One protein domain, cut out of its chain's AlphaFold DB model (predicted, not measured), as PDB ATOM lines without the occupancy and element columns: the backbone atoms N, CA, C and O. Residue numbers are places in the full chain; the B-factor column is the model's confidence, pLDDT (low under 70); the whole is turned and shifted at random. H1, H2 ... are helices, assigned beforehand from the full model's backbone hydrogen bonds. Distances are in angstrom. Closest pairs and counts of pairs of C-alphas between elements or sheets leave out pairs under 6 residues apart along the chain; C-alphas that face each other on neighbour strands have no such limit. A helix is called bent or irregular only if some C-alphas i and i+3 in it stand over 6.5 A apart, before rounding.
ATOM      1  N   LYS A   2      37.762  94.971  62.795       31.69
ATOM      2  CA  LYS A   2      38.956  95.780  63.165       31.69
ATOM      3  C   LYS A   2      39.951  96.035  62.016       31.69
ATOM      4  O   LYS A   2      40.553  97.102  62.002       31.69
ATOM      5  N   LEU A   3      40.084  95.134  61.036       34.78
ATOM      6  CA  LEU A   3      41.040  95.316  59.928       34.78
ATOM      7  C   LEU A   3      40.653  96.453  58.965       34.78
ATOM      8  O   LEU A   3      41.504  97.257  58.597       34.78
ATOM      9  N   LEU A   4      39.364  96.613  58.650       42.66
ATOM     10  CA  LEU A   4      38.888  97.698  57.776       42.66
ATOM     11  C   LEU A   4      38.968  99.095  58.417       42.66
ATOM     12  O   LEU A   4      39.040 100.089  57.699       42.66
ATOM     13  N   ARG A   5      39.039  99.205  59.754       38.69
ATOM     14  CA  ARG A   5      39.257 100.509  60.414       38.69
ATOM     15  C   ARG A   5      40.667 101.059  60.194       38.69
ATOM     16  O   ARG A   5      40.839 102.272  60.256       38.69
ATOM     17  N   ASN A   6      41.654 100.211  59.907       37.81
ATOM     18  CA  ASN A   6      43.036 100.649  59.678       37.81
ATOM     19  C   ASN A   6      43.340 100.994  58.212       37.81
ATOM     20  O   ASN A   6      44.292 101.727  57.952       37.81
ATOM     21  N   VAL A   7      42.493 100.578  57.262       42.12
ATOM     22  CA  VAL A   7      42.595 100.998  55.848       42.12
ATOM     23  C   VAL A   7      42.319 102.504  55.688       42.12
ATOM     24  O   VAL A   7      42.776 103.138  54.739       42.12
ATOM     25  N   HIS A   8      41.667 103.125  56.676       44.47
ATOM     26  CA  HIS A   8      41.323 104.548  56.679       44.47
ATOM     27  C   HIS A   8      42.514 105.519  56.685       44.47
ATOM     28  O   HIS A   8      42.316 106.705  56.427       44.47
ATOM     29  N   ARG A   9      43.737 105.063  56.999       42.34
ATOM     30  CA  ARG A   9      44.906 105.954  57.123       42.34
ATOM     31  C   ARG A   9      45.769 106.085  55.872       42.34
ATOM     32  O   ARG A   9      46.605 106.980  55.852       42.34
ATOM     33  N   LEU A  10      45.590 105.244  54.851       47.16
ATOM     34  CA  LEU A  10      46.565 105.148  53.756       47.16
ATOM     35  C   LEU A  10      46.153 105.789  52.427       47.16
ATOM     36  O   LEU A  10      47.022 105.961  51.584       47.16
ATOM     37  N   LEU A  11      44.888 106.184  52.224       49.75
ATOM     38  CA  LEU A  11      44.440 106.612  50.885       49.75
ATOM     39  C   LEU A  11      43.846 108.019  50.767       49.75
ATOM     40  O   LEU A  11      43.880 108.564  49.671       49.75
ATOM     41  N   CYS A  12      43.373 108.660  51.839       46.88
ATOM     42  CA  CYS A  12      42.947 110.063  51.785       46.88
ATOM     43  C   CYS A  12      42.856 110.663  53.190       46.88
ATOM     44  O   CYS A  12      42.128 110.164  54.042       46.88
ATOM     45  N   SER A  13      43.516 111.796  53.411       52.03
ATOM     46  CA  SER A  13      43.361 112.649  54.600       52.03
ATOM     47  C   SER A  13      41.999 113.372  54.666       52.03
ATOM     48  O   SER A  13      41.773 114.208  55.540       52.03
ATOM     49  N   LEU A  14      41.073 113.046  53.759       59.84
ATOM     50  CA  LEU A  14      39.733 113.613  53.658       59.84
ATOM     51  C   LEU A  14      38.719 112.692  54.345       59.84
ATOM     52  O   LEU A  14      38.606 111.510  54.023       59.84
ATOM     53  N   LYS A  15      37.949 113.237  55.294       66.94
ATOM     54  CA  LYS A  15      36.844 112.517  55.943       66.94
ATOM     55  C   LYS A  15      35.739 112.241  54.915       66.94
ATOM     56  O   LYS A  15      34.959 113.132  54.589       66.94
ATOM     57  N   VAL A  16      35.665 111.009  54.417       72.56
ATOM     58  CA  VAL A  16      34.560 110.535  53.568       72.56
ATOM     59  C   VAL A  16      33.313 110.324  54.434       72.56
ATOM     60  O   VAL A  16      33.408 109.794  55.542       72.56
ATOM     61  N   SER A  17      32.145 110.751  53.942       81.38
ATOM     62  CA  SER A  17      30.859 110.565  54.631       81.38
ATOM     63  C   SER A  17      30.516 109.079  54.788       81.38
ATOM     64  O   SER A  17      30.676 108.309  53.844       81.38
ATOM     65  N   VAL A  18      29.976 108.703  55.954       80.88
ATOM     66  CA  VAL A  18      29.636 107.311  56.320       80.88
ATOM     67  C   VAL A  18      28.675 106.651  55.322       80.88
ATOM     68  O   VAL A  18      28.726 105.445  55.129       80.88
ATOM     69  N   LYS A  19      27.850 107.435  54.615       85.06
ATOM     70  CA  LYS A  19      26.919 106.929  53.589       85.06
ATOM     71  C   LYS A  19      27.591 106.252  52.385       85.06
ATOM     72  O   LYS A  19      26.902 105.610  51.606       85.06
ATOM     73  N   PHE A  20      28.898 106.446  52.201       83.19
ATOM     74  CA  PHE A  20      29.680 105.817  51.132       83.19
ATOM     75  C   PHE A  20      30.516 104.632  51.628       83.19
ATOM     76  O   PHE A  20      31.325 104.102  50.871       83.19
ATOM     77  N   TYR A  21      30.396 104.255  52.904       84.62
ATOM     78  CA  TYR A  21      31.166 103.142  53.446       84.62
ATOM     79  C   TYR A  21      30.491 101.842  53.034       84.62
ATOM     80  O   TYR A  21      29.268 101.737  53.059       84.62
ATOM     81  N   LEU A  22      31.308 100.859  52.665       88.12
ATOM     82  CA  LEU A  22      30.825  99.525  52.346       88.12
ATOM     83  C   LEU A  22      30.203  98.895  53.592       88.12
ATOM     84  O   LEU A  22      30.795  98.930  54.676       88.12
ATOM     85  N   THR A  23      29.016  98.322  53.424       90.62
ATOM     86  CA  THR A  23      28.356  97.519  54.456       90.62
ATOM     87  C   THR A  23      28.816  96.065  54.379       90.62
ATOM     88  O   THR A  23      29.341  95.626  53.356       90.62
ATOM     89  N   ASP A  24      28.571  95.282  55.433       88.31
ATOM     90  CA  ASP A  24      28.864  93.842  55.415       88.31
ATOM     91  C   ASP A  24      28.117  93.134  54.268       88.31
ATOM     92  O   ASP A  24      28.684  92.287  53.586       88.31
ATOM     93  N   SER A  25      26.884  93.563  53.958       91.75
ATOM     94  CA  SER A  25      26.124  93.036  52.815       91.75
ATOM     95  C   SER A  25      26.774  93.358  51.465       91.75
ATOM     96  O   SER A  25      26.719  92.532  50.552       91.75
ATOM     97  N   ASP A  26      27.390  94.533  51.320       92.62
ATOM     98  CA  ASP A  26      28.097  94.898  50.085       92.62
ATOM     99  C   ASP A  26      29.355  94.044  49.906       92.62
ATOM    100  O   ASP A  26      29.628  93.575  48.800       92.62
ATOM    101  N   ILE A  27      30.083  93.790  50.999       92.94
ATOM    102  CA  ILE A  27      31.257  92.908  51.007       92.94
ATOM    103  C   ILE A  27      30.846  91.480  50.634       92.94
ATOM    104  O   ILE A  27      31.487  90.871  49.780       92.94
ATOM    105  N   GLU A  28      29.765  90.957  51.216       93.19
ATOM    106  CA  GLU A  28      29.261  89.617  50.898       93.19
ATOM    107  C   GLU A  28      28.900  89.471  49.414       93.19
ATOM    108  O   GLU A  28      29.347  88.526  48.769       93.19
ATOM    109  N   LYS A  29      28.154  90.429  48.846       94.44
ATOM    110  CA  LYS A  29      27.783  90.415  47.419       94.44
ATOM    111  C   LYS A  29      29.000  90.506  46.506       94.44
ATOM    112  O   LYS A  29      29.040  89.849  45.469       94.44
ATOM    113  N   PHE A  30      29.982  91.326  46.880       94.94
ATOM    114  CA  PHE A  30      31.232  91.441  46.136       94.94
ATOM    115  C   PHE A  30      32.006  90.118  46.138       94.94
ATOM    116  O   PHE A  30      32.445  89.665  45.082       94.94
ATOM    117  N   VAL A  31      32.125  89.474  47.302       95.25
ATOM    118  CA  VAL A  31      32.778  88.165  47.432       95.25
ATOM    119  C   VAL A  31      32.045  87.119  46.596       95.25
ATOM    120  O   VAL A  31      32.689  86.455  45.789       95.25
ATOM    121  N   ASP A  32      30.718  87.018  46.707       93.69
ATOM    122  CA  ASP A  32      29.923  86.048  45.941       93.69
ATOM    123  C   ASP A  32      30.085  86.233  44.417       93.69
ATOM    124  O   ASP A  32      30.123  85.253  43.672       93.69
ATOM    125  N   ALA A  33      30.234  87.476  43.939       94.88
ATOM    126  CA  ALA A  33      30.397  87.779  42.516       94.88
ATOM    127  C   ALA A  33      31.802  87.466  41.964       94.88
ATOM    128  O   ALA A  33      31.941  87.156  40.778       94.88
ATOM    129  N   VAL A  34      32.847  87.573  42.790       93.75
ATOM    130  CA  VAL A  34      34.253  87.479  42.347       93.75
ATOM    131  C   VAL A  34      34.887  86.131  42.684       93.75
ATOM    132  O   VAL A  34      35.760  85.660  41.958       93.75
ATOM    133  N   LEU A  35      34.462  85.484  43.770       93.38
ATOM    134  CA  LEU A  35      35.156  84.324  44.326       93.38
ATOM    135  C   LEU A  35      35.255  83.161  43.334       93.38
ATOM    136  O   LEU A  35      36.331  82.592  43.180       93.38
ATOM    137  N   GLN A  36      34.176  82.829  42.623       91.50
ATOM    138  CA  GLN A  36      34.186  81.678  41.717       91.50
ATOM    139  C   GLN A  36      35.148  81.869  40.536       91.50
ATOM    140  O   GLN A  36      35.913  80.963  40.205       91.50
ATOM    141  N   SER A  37      35.133  83.044  39.898       91.62
ATOM    142  CA  SER A  37      36.041  83.343  38.783       91.62
ATOM    143  C   SER A  37      37.492  83.409  39.253       91.62
ATOM    144  O   SER A  37      38.390  82.942  38.552       91.62
ATOM    145  N   LEU A  38      37.714  83.904  40.470       91.50
ATOM    146  CA  LEU A  38      39.025  83.923  41.098       91.50
ATOM    147  C   LEU A  38      39.546  82.508  41.394       91.50
ATOM    148  O   LEU A  38      40.694  82.215  41.058       91.50
ATOM    149  N   LEU A  39      38.717  81.617  41.943       89.56
ATOM    150  CA  LEU A  39      39.099  80.223  42.193       89.56
ATOM    151  C   LEU A  39      39.436  79.487  40.888       89.56
ATOM    152  O   LEU A  39      40.443  78.791  40.832       89.56
ATOM    153  N   TYR A  40      38.685  79.704  39.804       88.31
ATOM    154  CA  TYR A  40      39.058  79.153  38.493       88.31
ATOM    155  C   TYR A  40      40.350  79.755  37.936       88.31
ATOM    156  O   TYR A  40      41.113  79.059  37.264       88.31
ATOM    157  N   SER A  41      40.625  81.029  38.228       88.62
ATOM    158  CA  SER A  41      41.851  81.690  37.775       88.62
ATOM    159  C   SER A  41      43.117  81.107  38.411       88.62
ATOM    160  O   SER A  41      44.178  81.170  37.783       88.62
ATOM    161  N   LEU A  42      42.996  80.469  39.590       85.50
ATOM    162  CA  LEU A  42      44.087  79.707  40.205       85.50
ATOM    163  C   LEU A  42      44.633  78.652  39.243       85.50
ATOM    164  O   LEU A  42      45.834  78.441  39.240       85.50
ATOM    165  N   TYR A  43      43.779  78.058  38.401       84.50
ATOM    166  CA  TYR A  43      44.126  76.936  37.525       84.50
ATOM    167  C   TYR A  43      44.597  77.320  36.122       84.50
ATOM    168  O   TYR A  43      44.736  76.469  35.241       84.50
ATOM    169  N   THR A  44      44.842  78.605  35.880       79.06
ATOM    170  CA  THR A  44      45.294  79.087  34.571       79.06
ATOM    171  C   THR A  44      46.744  78.674  34.290       79.06
ATOM    172  O   THR A  44      47.577  78.629  35.195       79.06
ATOM    173  N   LYS A  45      47.052  78.372  33.017       64.50
ATOM    174  CA  LYS A  45      48.371  77.866  32.578       64.50
ATOM    175  C   LYS A  45      49.524  78.858  32.791       64.50
ATOM    176  O   LYS A  45      50.660  78.429  32.940       64.50
ATOM    177  N   ASP A  46      49.223  80.157  32.862       60.94
ATOM    178  CA  ASP A  46      50.193  81.226  33.156       60.94
ATOM    179  C   ASP A  46      50.276  81.565  34.662       60.94
ATOM    180  O   ASP A  46      50.959  82.510  35.068       60.94
ATOM    181  N   GLY A  47      49.581  80.804  35.518       52.62
ATOM    182  CA  GLY A  47      49.439  81.077  36.951       52.62
ATOM    183  C   GLY A  47      50.748  81.037  37.746       52.62
ATOM    184  O   GLY A  47      50.838  81.653  38.804       52.62
ATOM    185  N   THR A  48      51.798  80.395  37.225       52.03
ATOM    186  CA  THR A  48      53.127  80.379  37.861       52.03
ATOM    187  C   THR A  48      53.826  81.743  37.818       52.03
ATOM    188  O   THR A  48      54.669  82.022  38.670       52.03
ATOM    189  N   ALA A  49      53.462  82.626  36.879       52.94
ATOM    190  CA  ALA A  49      54.068  83.951  36.745       52.94
ATOM    191  C   ALA A  49      53.418  85.014  37.650       52.94
ATOM    192  O   ALA A  49      54.031  86.045  37.932       52.94
ATOM    193  N   SER A  50      52.190  84.782  38.130       63.16
ATOM    194  CA  SER A  50      51.443  85.760  38.920       63.16
ATOM    195  C   SER A  50      50.898  85.134  40.198       63.16
ATOM    196  O   SER A  50      49.859  84.487  40.191       63.16
ATOM    197  N   LYS A  51      51.532  85.436  41.338       73.31
ATOM    198  CA  LYS A  51      51.003  85.135  42.687       73.31
ATOM    199  C   LYS A  51      49.707  85.898  43.022       73.31
ATOM    200  O   LYS A  51      49.220  85.841  44.148       73.31
ATOM    201  N   ALA A  52      49.167  86.675  42.081       83.62
ATOM    202  CA  ALA A  52      48.026  87.548  42.317       83.62
ATOM    203  C   ALA A  52      46.738  86.789  42.681       83.62
ATOM    204  O   ALA A  52      46.102  87.216  43.643       83.62
ATOM    205  N   PRO A  53      46.349  85.678  42.020       88.25
ATOM    206  CA  PRO A  53      45.106  84.987  42.351       88.25
ATOM    207  C   PRO A  53      45.056  84.486  43.800       88.25
ATOM    208  O   PRO A  53      44.118  84.819  44.518       88.25
ATOM    209  N   GLY A  54      46.096  83.789  44.273       89.88
ATOM    210  CA  GLY A  54      46.174  83.314  45.663       89.88
ATOM    211  C   GLY A  54      46.132  84.457  46.683       89.88
ATOM    212  O   GLY A  54      45.374  84.413  47.651       89.88
ATOM    213  N   ARG A  55      46.846  85.558  46.417       90.69
ATOM    214  CA  ARG A  55      46.789  86.763  47.263       90.69
ATOM    215  C   ARG A  55      45.417  87.424  47.280       90.69
ATOM    216  O   ARG A  55      44.991  87.918  48.319       90.69
ATOM    217  N   LEU A  56      44.715  87.450  46.152       92.88
ATOM    218  CA  LEU A  56      43.349  87.963  46.104       92.88
ATOM    219  C   LEU A  56      42.410  87.066  46.917       92.88
ATOM    220  O   LEU A  56      41.576  87.600  47.644       92.88
ATOM    221  N   VAL A  57      42.581  85.737  46.877       95.00
ATOM    222  CA  VAL A  57      41.812  84.810  47.729       95.00
ATOM    223  C   VAL A  57      42.091  85.097  49.203       95.00
ATOM    224  O   VAL A  57      41.146  85.219  49.976       95.00
ATOM    225  N   MET A  58      43.355  85.305  49.588       94.88
ATOM    226  CA  MET A  58      43.723  85.726  50.946       94.88
ATOM    227  C   MET A  58      43.041  87.041  51.349       94.88
ATOM    228  O   MET A  58      42.474  87.131  52.438       94.88
ATOM    229  N   ILE A  59      43.039  88.052  50.476       94.38
ATOM    230  CA  ILE A  59      42.377  89.334  50.753       94.38
ATOM    231  C   ILE A  59      40.875  89.121  50.963       94.38
ATOM    232  O   ILE A  59      40.342  89.576  51.977       94.38
ATOM    233  N   LEU A  60      40.197  88.397  50.067       95.19
ATOM    234  CA  LEU A  60      38.772  88.094  50.228       95.19
ATOM    235  C   LEU A  60      38.516  87.286  51.509       95.19
ATOM    236  O   LEU A  60      37.570  87.588  52.235       95.19
ATOM    237  N   GLY A  61      39.373  86.312  51.826       94.81
ATOM    238  CA  GLY A  61      39.295  85.503  53.043       94.81
ATOM    239  C   GLY A  61      39.461  86.331  54.316       94.81
ATOM    240  O   GLY A  61      38.779  86.081  55.302       94.81
ATOM    241  N   SER A  62      40.284  87.381  54.287       93.69
ATOM    242  CA  SER A  62      40.424  88.315  55.412       93.69
ATOM    243  C   SER A  62      39.194  89.218  55.613       93.69
ATOM    244  O   SER A  62      38.969  89.719  56.717       93.69
ATOM    245  N   LEU A  63      38.404  89.434  54.554       92.00
ATOM    246  CA  LEU A  63      37.190  90.255  54.577       92.00
ATOM    247  C   LEU A  63      35.951  89.436  54.955       92.00
ATOM    248  O   LEU A  63      35.149  89.890  55.769       92.00
ATOM    249  N   CYS A  64      35.791  88.249  54.367       93.38
ATOM    250  CA  CYS A  64      34.623  87.391  54.546       93.38
ATOM    251  C   CYS A  64      35.023  85.899  54.610       93.38
ATOM    252  O   CYS A  64      34.725  85.123  53.693       93.38
ATOM    253  N   PRO A  65      35.687  85.465  55.696       94.38
ATOM    254  CA  PRO A  65      36.217  84.103  55.812       94.38
ATOM    255  C   PRO A  65      35.115  83.041  55.732       94.38
ATOM    256  O   PRO A  65      35.282  82.021  55.067       94.38
ATOM    257  N   GLY A  66      33.950  83.322  56.329       94.00
ATOM    258  CA  GLY A  66      32.805  82.412  56.362       94.00
ATOM    259  C   GLY A  66      32.215  82.058  54.995       94.00
ATOM    260  O   GLY A  66      31.500  81.066  54.900       94.00
ATOM    261  N   ARG A  67      32.518  82.823  53.939       94.50
ATOM    262  CA  ARG A  67      32.113  82.518  52.554       94.50
ATOM    263  C   ARG A  67      33.264  81.979  51.711       94.50
ATOM    264  O   ARG A  67      33.053  81.091  50.892       94.50
ATOM    265  N   VAL A  68      34.470  82.509  51.918       96.00
ATOM    266  CA  VAL A  68      35.648  82.172  51.108       96.00
ATOM    267  C   VAL A  68      36.183  80.782  51.425       96.00
ATOM    268  O   VAL A  68      36.429  80.016  50.497       96.00
ATOM    269  N   PHE A  69      36.338  80.429  52.705       95.88
ATOM    270  CA  PHE A  69      36.961  79.155  53.076       95.88
ATOM    271  C   PHE A  69      36.140  77.921  52.719       95.88
ATOM    272  O   PHE A  69      36.738  77.015  52.144       95.88
ATOM    273  N   PRO A  70      34.808  77.879  52.921       95.31
ATOM    274  CA  PRO A  70      34.015  76.735  52.479       95.31
ATOM    275  C   PRO A  70      34.207  76.456  50.987       95.31
ATOM    276  O   PRO A  70      34.473  75.326  50.599       95.31
ATOM    277  N   ARG A  71      34.184  77.504  50.151       94.00
ATOM    278  CA  ARG A  71      34.430  77.379  48.708       94.00
ATOM    279  C   ARG A  71      35.859  76.963  48.398       94.00
ATOM    280  O   ARG A  71      36.059  76.132  47.527       94.00
ATOM    281  N   PHE A  72      36.852  77.511  49.091       94.62
ATOM    282  CA  PHE A  72      38.240  77.096  48.908       94.62
ATOM    283  C   PHE A  72      38.451  75.617  49.272       94.62
ATOM    284  O   PHE A  72      39.155  74.921  48.547       94.62
ATOM    285  N   PHE A  73      37.812  75.109  50.328       94.81
ATOM    286  CA  PHE A  73      37.933  73.712  50.753       94.81
ATOM    287  C   PHE A  73      37.366  72.719  49.735       94.81
ATOM    288  O   PHE A  73      38.015  71.701  49.495       94.81
ATOM    289  N   GLU A  74      36.278  73.066  49.037       92.50
ATOM    290  CA  GLU A  74      35.764  72.274  47.900       92.50
ATOM    291  C   GLU A  74      36.783  72.094  46.769       92.50
ATOM    292  O   GLU A  74      36.701  71.154  45.984       92.50
ATOM    293  N   HIS A  75      37.757  72.996  46.669       89.31
ATOM    294  CA  HIS A  75      38.854  72.891  45.715       89.31
ATOM    295  C   HIS A  75      40.099  72.251  46.340       89.31
ATOM    296  O   HIS A  75      40.796  71.486  45.671       89.31
ATOM    297  N   ALA A  76      40.369  72.553  47.613       90.88
ATOM    298  CA  ALA A  76      41.575  72.146  48.313       90.88
ATOM    299  C   ALA A  76      41.648  70.638  48.538       90.88
ATOM    300  O   ALA A  76      42.635  70.010  48.154       90.88
ATOM    301  N   TYR A  77      40.594  70.058  49.110       91.44
ATOM    302  CA  TYR A  77      40.571  68.636  49.430       91.44
ATOM    303  C   TYR A  77      40.677  67.752  48.175       91.44
ATOM    304  O   TYR A  77      41.602  66.939  48.115       91.44
ATOM    305  N   PRO A  78      39.861  67.935  47.112       88.62
ATOM    306  CA  PRO A  78      39.985  67.126  45.898       88.62
ATOM    307  C   PRO A  78      41.345  67.219  45.220       88.62
ATOM    308  O   PRO A  78      41.858  66.208  44.750       88.62
ATOM    309  N   ALA A  79      41.933  68.417  45.151       86.00
ATOM    310  CA  ALA A  79      43.202  68.604  44.458       86.00
ATOM    311  C   ALA A  79      44.347  67.847  45.141       86.00
ATOM    312  O   ALA A  79      45.247  67.380  44.451       86.00
ATOM    313  N   ILE A  80      44.304  67.705  46.470       80.06
ATOM    314  CA  ILE A  80      45.299  66.950  47.243       80.06
ATOM    315  C   ILE A  80      45.203  65.444  46.976       80.06
ATOM    316  O   ILE A  80      46.236  64.783  46.853       80.06
ATOM    317  N   PHE A  81      43.988  64.917  46.815       73.94
ATOM    318  CA  PHE A  81      43.763  63.505  46.496       73.94
ATOM    319  C   PHE A  81      43.921  63.164  45.005       73.94
ATOM    320  O   PHE A  81      44.137  62.000  44.668       73.94
ATOM    321  N   ALA A  82      43.826  64.147  44.107       78.00
ATOM    322  CA  ALA A  82      43.955  63.944  42.666       78.00
ATOM    323  C   ALA A  82      45.418  63.674  42.267       78.00
ATOM    324  O   ALA A  82      46.259  64.574  42.230       78.00
ATOM    325  N   VAL A  83      45.729  62.413  41.959       67.12
ATOM    326  CA  VAL A  83      47.080  61.970  41.559       67.12
ATOM    327  C   VAL A  83      47.386  62.295  40.087       67.12
ATOM    328  O   VAL A  83      48.548  62.374  39.696       67.12
ATOM    329  N   ASP A  84      46.363  62.514  39.264       72.56
ATOM    330  CA  ASP A  84      46.454  62.711  37.813       72.56
ATOM    331  C   ASP A  84      46.566  64.184  37.368       72.56
ATOM    332  O   ASP A  84      46.849  64.450  36.198       72.56
ATOM    333  N   GLU A  85      46.424  65.153  38.281       77.88
ATOM    334  CA  GLU A  85      46.401  66.592  37.962       77.88
ATOM    335  C   GLU A  85      47.425  67.425  38.778       77.88
ATOM    336  O   GLU A  85      47.058  68.348  39.517       77.88
ATOM    337  N   PRO A  86      48.742  67.185  38.617       78.19
ATOM    338  CA  PRO A  86      49.797  67.748  39.478       78.19
ATOM    339  C   PRO A  86      49.865  69.286  39.481       78.19
ATOM    340  O   PRO A  86      50.210  69.913  40.486       78.19
TER     341      PRO A  86
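Overview. This is residues 2 to 86 of the 240 residues of an uncharacterized protein of Ancylostoma ceylanicum (UniProt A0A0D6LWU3). H2, H3 and H4 form a loose up-and-down bundle, from which residues 76 to 86 stick out at one end; H1 lies off the other end, where residues 9 to 15 stick out. The printed part has 85 residues, with four named helices, H1 to H4, and no named strand: all helix. It is loose, with a radius of gyration of the C-alphas of 16.2 A, and spans 54 by 26 by 20 A.

Arrangement. H2, residues 24 to 41, is irregular, with C-alphas 33 and 36 7.2 A apart. It touches H3, residues 52 to 63, as a hairpin, at a shallow tilt of 24 degrees, opposite ways; the closest C-alphas, of Leu 38 and Pro 53, are 6.3 A apart. H4, residues 65 to 81, touches H2 with residues 67 to 72 alone, at a shallow tilt of 18 degrees, the same way; the closest C-alphas, of Leu 35 and Val 68, are 7.1 A apart. H3 and H4, also a hairpin, touch at a steep tilt of 43 degrees; the closest C-alphas, of Gly 61 and Val 68, are 5.3 A apart. H1, residues 3 to 9, touches no helix. Every O i to N i+4 pair is within hydrogen-bond range in H3, 12 of 14 in H2, 9 of 13 in H4 and 0 of 3 in H1, where 1 of 4 O i to N i+3 pairs is.

Along the chain. H2 is 25.1 A long, H4 23.8 A, H3 16.6 A and H1 11.7 A. C-alpha 3 is at (41.040, 95.316, 59.928), C-alpha 81 at (43.763, 63.505, 46.496).

Size, cuts and confidence. The two farthest C-alphas, of Lys 15 and Asp 84, are 53.9 A apart. The printed part has no cut; the link from H1 to H2 is long. The model's pLDDT is under 70 at residues 2 to 15, 45 to 50 and 83.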